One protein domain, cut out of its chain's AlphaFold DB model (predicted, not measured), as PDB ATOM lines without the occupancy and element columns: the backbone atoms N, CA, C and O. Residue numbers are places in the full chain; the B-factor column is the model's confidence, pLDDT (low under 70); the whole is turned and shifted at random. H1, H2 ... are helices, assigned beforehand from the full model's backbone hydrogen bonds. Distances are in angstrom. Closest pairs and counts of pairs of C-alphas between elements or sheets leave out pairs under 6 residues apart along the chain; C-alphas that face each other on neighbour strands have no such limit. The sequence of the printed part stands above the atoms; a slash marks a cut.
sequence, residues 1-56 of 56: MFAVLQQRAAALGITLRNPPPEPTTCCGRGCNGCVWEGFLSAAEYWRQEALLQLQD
ATOM      1  N   MET A   1     182.889 238.360 189.592       84.94
ATOM      2  CA  MET A   1     184.369 238.289 189.648       84.94
ATOM      3  C   MET A   1     185.019 239.546 189.075       84.94
ATOM      4  O   MET A   1     185.600 240.292 189.847       84.94
ATOM      5  N   PHE A   2     184.889 239.830 187.771       94.00
ATOM      6  CA  PHE A   2     185.591 240.955 187.122       94.00
ATOM      7  C   PHE A   2     185.368 242.313 187.792       94.00
ATOM      8  O   PHE A   2     186.334 243.013 188.073       94.00
ATOM      9  N   ALA A   3     184.116 242.647 188.120       94.69
ATOM     10  CA  ALA A   3     183.785 243.903 188.791       94.69
ATOM     11  C   ALA A   3     184.501 244.066 190.143       94.69
ATOM     12  O   ALA A   3     184.978 245.150 190.447       94.69
ATOM     13  N   VAL A   4     184.644 242.986 190.919       95.38
ATOM     14  CA  VAL A   4     185.318 243.016 192.228       95.38
ATOM     15  C   VAL A   4     186.809 243.314 192.067       95.38
ATOM     16  O   VAL A   4     187.352 244.143 192.789       95.38
ATOM     17  N   LEU A   5     187.473 242.672 191.098       94.88
ATOM     18  CA  LEU A   5     188.892 242.918 190.822       94.88
ATOM     19  C   LEU A   5     189.126 244.316 190.241       94.88
ATOM     20  O   LEU A   5     190.066 244.984 190.657       94.88
ATOM     21  N   GLN A   6     188.240 244.790 189.362       95.62
ATOM     22  CA  GLN A   6     188.283 246.160 188.841       95.62
ATOM     23  C   GLN A   6     188.095 247.206 189.945       95.62
ATOM     24  O   GLN A   6     188.859 248.160 190.027       95.62
ATOM     25  N   GLN A   7     187.121 247.012 190.841       95.81
ATOM     26  CA  GLN A   7     186.908 247.905 191.983       95.81
ATOM     27  C   GLN A   7     188.116 247.926 192.920       95.81
ATOM     28  O   GLN A   7     188.536 248.996 193.358       95.81
ATOM     29  N   ARG A   8     188.703 246.757 193.203       95.19
ATOM     30  CA  ARG A   8     189.908 246.666 194.032       95.19
ATOM     31  C   ARG A   8     191.099 247.367 193.379       95.19
ATOM     32  O   ARG A   8     191.807 248.095 194.062       95.19
ATOM     33  N   ALA A   9     191.299 247.178 192.078       95.88
ATOM     34  CA  ALA A   9     192.360 247.851 191.341       95.88
ATOM     35  C   ALA A   9     192.178 249.370 191.338       95.88
ATOM     36  O   ALA A   9     193.116 250.094 191.656       95.88
ATOM     37  N   ALA A  10     190.952 249.845 191.107       95.31
ATOM     38  CA  ALA A  10     190.629 251.266 191.176       95.31
ATOM     39  C   ALA A  10     190.925 251.861 192.564       95.31
ATOM     40  O   ALA A  10     191.473 252.958 192.648       95.31
ATOM     41  N   ALA A  11     190.633 251.131 193.647       95.44
ATOM     42  CA  ALA A  11     190.961 251.561 195.009       95.44
ATOM     43  C   ALA A  11     192.478 251.670 195.265       95.44
ATOM     44  O   ALA A  11     192.898 252.462 196.104       95.44
ATOM     45  N   LEU A  12     193.288 250.904 194.531       94.94
ATOM     46  CA  LEU A  12     194.754 250.945 194.573       94.94
ATOM     47  C   LEU A  12     195.361 251.888 193.516       94.94
ATOM     48  O   LEU A  12     196.579 251.984 193.412       94.94
ATOM     49  N   GLY A  13     194.538 252.572 192.712       95.94
ATOM     50  CA  GLY A  13     195.013 253.408 191.603       95.94
ATOM     51  C   GLY A  13     195.593 252.620 190.420       95.94
ATOM     52  O   GLY A  13     196.228 253.203 189.544       95.94
ATOM     53  N   ILE A  14     195.369 251.306 190.371       95.56
ATOM     54  CA  ILE A  14     195.842 250.412 189.311       95.56
ATOM     55  C   ILE A  14     194.758 250.302 188.236       95.56
ATOM     56  O   ILE A  14     193.597 250.015 188.524       95.56
ATOM     57  N   THR A  15     195.136 250.500 186.974       95.06
ATOM     58  CA  THR A  15     194.220 250.332 185.836       95.06
ATOM     59  C   THR A  15     194.396 248.947 185.222       95.06
ATOM     60  O   THR A  15     195.399 248.681 184.562       95.06
ATOM     61  N   LEU A  16     193.406 248.070 185.400       95.38
ATOM     62  CA  LEU A  16     193.382 246.764 184.735       95.38
ATOM     63  C   LEU A  16     192.864 246.888 183.298       95.38
ATOM     64  O   LEU A  16     192.027 247.740 182.993       95.38
ATOM     65  N   ARG A  17     193.288 245.971 182.418       95.44
ATOM     66  CA  ARG A  17     192.689 245.825 181.078       95.44
ATOM     67  C   ARG A  17     191.189 245.540 181.186       95.44
ATOM     68  O   ARG A  17     190.735 244.955 182.170       95.44
ATOM     69  N   ASN A  18     190.421 245.874 180.149       95.88
ATOM     70  CA  ASN A  18     189.018 245.467 180.097       95.88
ATOM     71  C   ASN A  18     188.895 243.934 180.168       95.88
ATOM     72  O   ASN A  18     189.676 243.236 179.514       95.88
ATOM     73  N   PRO A  19     187.932 243.406 180.945       95.94
ATOM     74  CA  PRO A  19     187.669 241.977 180.967       95.94
ATOM     75  C   PRO A  19     187.108 241.506 179.617       95.94
ATOM     76  O   PRO A  19     186.523 242.309 178.878       95.94
ATOM     77  N   PRO A  20     187.251 240.212 179.289       95.44
ATOM     78  CA  PRO A  20     186.642 239.655 178.089       95.44
ATOM     79  C   PRO A  20     185.107 239.786 178.143       95.44
ATOM     80  O   PRO A  20     184.518 239.618 179.216       95.44
ATOM     81  N   PRO A  21     184.444 240.085 177.010       92.94
ATOM     82  CA  PRO A  21     182.991 240.179 176.950       92.94
ATOM     83  C   PRO A  21     182.351 238.794 177.074       92.94
ATOM     84  O   PRO A  21     182.823 237.826 176.477       92.94
ATOM     85  N   GLU A  22     181.257 238.709 177.828       91.44
ATOM     86  CA  GLU A  22     180.507 237.463 177.972       91.44
ATOM     87  C   GLU A  22     179.788 237.106 176.657       91.44
ATOM     88  O   GLU A  22     179.134 237.970 176.062       91.44
ATOM     89  N   PRO A  23     179.892 235.854 176.174       89.88
ATOM     90  CA  PRO A  23     179.146 235.407 175.009       89.88
ATOM     91  C   PRO A  23     177.634 235.510 175.236       89.88
ATOM     92  O   PRO A  23     177.110 235.035 176.237       89.88
ATOM     93  N   THR A  24     176.905 236.066 174.269       88.50
ATOM     94  CA  THR A  24     175.437 236.213 174.349       88.50
ATOM     95  C   THR A  24     174.672 235.083 173.662       88.50
ATOM     96  O   THR A  24     173.455 234.983 173.791       88.50
ATOM     97  N   THR A  25     175.368 234.214 172.927       83.31
ATOM     98  CA  THR A  25     174.759 233.120 172.164       83.31
ATOM     99  C   THR A  25     175.569 231.844 172.298       83.31
ATOM    100  O   THR A  25     176.788 231.857 172.128       83.31
ATOM    101  N   CYS A  26     174.893 230.718 172.518       81.31
ATOM    102  CA  CYS A  26     175.522 229.410 172.390       81.31
ATOM    103  C   CYS A  26     175.735 229.084 170.905       81.31
ATOM    104  O   CYS A  26     174.827 229.247 170.095       81.31
ATOM    105  N   CYS A  27     176.921 228.594 170.536       81.50
ATOM    106  CA  CYS A  27     177.248 228.280 169.141       81.50
ATOM    107  C   CYS A  27     176.505 227.049 168.585       81.50
ATOM    108  O   CYS A  27     176.636 226.761 167.398       81.50
ATOM    109  N   GLY A  28     175.767 226.305 169.420       82.88
ATOM    110  CA  GLY A  28     174.937 225.162 169.016       82.88
ATOM    111  C   GLY A  28     175.707 223.923 168.541       82.88
ATOM    112  O   GLY A  28     175.089 222.941 168.148       82.88
ATOM    113  N   ARG A  29     177.045 223.942 168.584       83.50
ATOM    114  CA  ARG A  29     177.923 222.864 168.087       83.50
ATOM    115  C   ARG A  29     178.310 221.828 169.154       83.50
ATOM    116  O   ARG A  29     179.141 220.966 168.896       83.50
ATOM    117  N   GLY A  30     177.695 221.899 170.334       79.62
ATOM    118  CA  GLY A  30     178.110 221.151 171.523       79.62
ATOM    119  C   GLY A  30     179.145 221.912 172.356       79.62
ATOM    120  O   GLY A  30     179.491 223.048 172.036       79.62
ATOM    121  N   CYS A  31     179.593 221.306 173.460       81.19
ATOM    122  CA  CYS A  31     180.489 221.972 174.410       81.19
ATOM    123  C   CYS A  31     181.941 222.035 173.935       81.19
ATOM    124  O   CYS A  31     182.618 222.967 174.328       81.19
ATOM    125  N   ASN A  32     182.391 221.090 173.102       82.44
ATOM    126  CA  ASN A  32     183.761 221.055 172.586       82.44
ATOM    127  C   ASN A  32     183.954 222.091 171.468       82.44
ATOM    128  O   ASN A  32     183.214 222.094 170.480       82.44
ATOM    129  N   GLY A  33     184.963 222.944 171.604       77.69
ATOM    130  CA  GLY A  33     185.189 224.110 170.756       77.69
ATOM    131  C   GLY A  33     184.120 225.195 170.913       77.69
ATOM    132  O   GLY A  33     183.890 225.963 169.972       77.69
ATOM    133  N   CYS A  34     183.407 225.246 172.043       88.62
ATOM    134  CA  CYS A  34     182.334 226.224 172.203       88.62
ATOM    135  C   CYS A  34     182.876 227.626 172.515       88.62
ATOM    136  O   CYS A  34     183.964 227.803 173.060       88.62
ATOM    137  N   VAL A  35     182.083 228.656 172.204       90.38
ATOM    138  CA  VAL A  35     182.447 230.054 172.507       90.38
ATOM    139  C   VAL A  35     182.691 230.277 174.006       90.38
ATOM    140  O   VAL A  35     183.495 231.125 174.387       90.38
ATOM    141  N   TRP A  36     182.046 229.470 174.853       90.31
ATOM    142  CA  TRP A  36     182.229 229.507 176.297       90.31
ATOM    143  C   TRP A  36     183.594 228.986 176.733       90.31
ATOM    144  O   TRP A  36     184.146 229.545 177.670       90.31
ATOM    145  N   GLU A  37     184.187 227.999 176.054       91.19
ATOM    146  CA  GLU A  37     185.554 227.562 176.369       91.19
ATOM    147  C   GLU A  37     186.554 228.688 176.119       91.19
ATOM    148  O   GLU A  37     187.333 229.027 177.007       91.19
ATOM    149  N   GLY A  38     186.472 229.332 174.950       90.25
ATOM    150  CA  GLY A  38     187.327 230.475 174.628       90.25
ATOM    151  C   GLY A  38     187.148 231.630 175.616       90.25
ATOM    152  O   GLY A  38     188.131 232.206 176.083       90.25
ATOM    153  N   PHE A  39     185.899 231.932 175.988       93.56
ATOM    154  CA  PHE A  39     185.606 232.934 177.010       93.56
ATOM    155  C   PHE A  39     186.183 232.557 178.377       93.56
ATOM    156  O   PHE A  39     186.829 233.397 178.997       93.56
ATOM    157  N   LEU A  40     185.996 231.320 178.845       93.12
ATOM    158  CA  LEU A  40     186.501 230.870 180.143       93.12
ATOM    159  C   LEU A  40     188.033 230.899 180.189       93.12
ATOM    160  O   LEU A  40     188.597 231.369 181.174       93.12
ATOM    161  N   SER A  41     188.712 230.480 179.116       94.88
ATOM    162  CA  SER A  41     190.172 230.588 179.015       94.88
ATOM    163  C   SER A  41     190.644 232.045 179.051       94.88
ATOM    164  O   SER A  41     191.574 232.371 179.789       94.88
ATOM    165  N   ALA A  42     189.990 232.940 178.304       95.94
ATOM    166  CA  ALA A  42     190.321 234.365 178.317       95.94
ATOM    167  C   ALA A  42     190.034 235.016 179.683       95.94
ATOM    168  O   ALA A  42     190.814 235.845 180.155       95.94
ATOM    169  N   ALA A  43     188.931 234.630 180.326       96.94
ATOM    170  CA  ALA A  43     188.526 235.101 181.646       96.94
ATOM    171  C   ALA A  43     189.536 234.701 182.720       96.94
ATOM    172  O   ALA A  43     189.889 235.521 183.569       96.94
ATOM    173  N   GLU A  44     190.011 233.457 182.667       97.31
ATOM    174  CA  GLU A  44     191.001 232.947 183.607       97.31
ATOM    175  C   GLU A  44     192.349 233.643 183.425       97.31
ATOM    176  O   GLU A  44     192.910 234.143 184.399       97.31
ATOM    177  N   TYR A  45     192.815 233.783 182.183       97.12
ATOM    178  CA  TYR A  45     194.048 234.512 181.892       97.12
ATOM    179  C   TYR A  45     193.990 235.963 182.400       97.12
ATOM    180  O   TYR A  45     194.877 236.406 183.131       97.12
ATOM    181  N   TRP A  46     192.895 236.676 182.109       97.81
ATOM    182  CA  TRP A  46     192.680 238.037 182.609       97.81
ATOM    183  C   TRP A  46     192.701 238.096 184.143       97.81
ATOM    184  O   TRP A  46     193.308 238.993 184.729       97.81
ATOM    185  N   ARG A  47     192.063 237.126 184.812       97.00
ATOM    186  CA  ARG A  47     192.016 237.047 186.279       97.00
ATOM    187  C   ARG A  47     193.412 236.855 186.868       97.00
ATOM    188  O   ARG A  47     193.728 237.493 187.871       97.00
ATOM    189  N   GLN A  48     194.226 235.986 186.275       97.12
ATOM    190  CA  GLN A  48     195.593 235.735 186.733       97.12
ATOM    191  C   GLN A  48     196.454 236.995 186.620       97.12
ATOM    192  O   GLN A  48     197.109 237.368 187.591       97.12
ATOM    193  N   GLU A  49     196.399 237.697 185.488       96.56
ATOM    194  CA  GLU A  49     197.128 238.959 185.316       96.56
ATOM    195  C   GLU A  49     196.657 240.047 186.283       96.56
ATOM    196  O   GLU A  49     197.481 240.734 186.885       96.56
ATOM    197  N   ALA A  50     195.342 240.188 186.473       96.31
ATOM    198  CA  ALA A  50     194.791 241.144 187.425       96.31
ATOM    199  C   ALA A  50     195.287 240.865 188.848       96.31
ATOM    200  O   ALA A  50     195.696 241.780 189.553       96.31
ATOM    201  N   LEU A  51     195.296 239.600 189.269       95.56
ATOM    202  CA  LEU A  51     195.807 239.228 190.586       95.56
ATOM    203  C   LEU A  51     197.310 239.449 190.727       95.56
ATOM    204  O   LEU A  51     197.742 239.786 191.822       95.56
ATOM    205  N   LEU A  52     198.098 239.258 189.667       95.81
ATOM    206  CA  LEU A  52     199.530 239.566 189.690       95.81
ATOM    207  C   LEU A  52     199.775 241.065 189.893       95.81
ATOM    208  O   LEU A  52     200.635 241.428 190.683       95.81
ATOM    209  N   GLN A  53     198.988 241.929 189.247       94.19
ATOM    210  CA  GLN A  53     199.100 243.382 189.431       94.19
ATOM    211  C   GLN A  53     198.641 243.850 190.820       94.19
ATOM    212  O   GLN A  53     199.107 244.870 191.302       94.19
ATOM    213  N   LEU A  54     197.731 243.116 191.468       92.19
ATOM    214  CA  LEU A  54     197.180 243.455 192.790       92.19
ATOM    215  C   LEU A  54     197.972 242.874 193.975       92.19
ATOM    216  O   LEU A  54     197.518 243.012 195.111       92.19
ATOM    217  N   GLN A  55     199.071 242.160 193.721       85.44
ATOM    218  CA  GLN A  55     199.924 241.533 194.742       85.44
ATOM    219  C   GLN A  55     201.118 242.406 195.180       85.44
ATOM    220  O   GLN A  55     201.996 241.896 195.873       85.44
ATOM    221  N   ASP A  56     201.136 243.683 194.794       55.38
ATOM    222  CA  ASP A  56     202.051 244.708 195.329       55.38
ATOM    223  C   ASP A  56     201.583 245.214 196.710       55.38
ATOM    224  O   ASP A  56     202.449 245.541 197.552       55.38
TER     225      ASP A  56
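This is residues 1 to 56 of the 56 residues of the protein "Oxidoreductase" of Acidovorax sp. 65-7 (UniProt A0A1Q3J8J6). One long helix, H2, makes most of a rod, and a shorter helix, H1, runs nearly side by side with its later part. Between them a long stretch without named elements, residues 12 to 34, runs back along H2 and turns at the far end, where residues 28 to 33 stick out. The chain has 56 residues with two named helices, H1 then H2, no named strand, and is all helix. It is loose, with a radius of gyration of the C-alphas of 13.6 A, and spans 42 by 18 by 14 A.

H2, residues 35 to 53, and H1, residues 2 to 11, only just touch, with 3 pairs of C-alphas within 8 A. H2 touches H1 with residues 47 to 51 alone; the closest C-alphas of the two helices, those of Leu 5 and Ala 50, are 7.0 A apart. They run the same way at a shallow tilt of 20 degrees. In both, every O i to N i+4 pair is within hydrogen-bond range.

H2 is 27.2 A long from C-alpha 35 at (182.447, 230.054, 172.507) to C-alpha 53. H1 is 14.3 A long and begins at C-alpha 2, (185.591, 240.955, 187.122).

The C-alphas of Gly 28 and Asp 56, the two farthest apart, are 42.5 A apart. The link from H1 to H2 is long, and the printed part has no cut. Mean pLDDT of the printed part is 91.4; residue 56 is under 70.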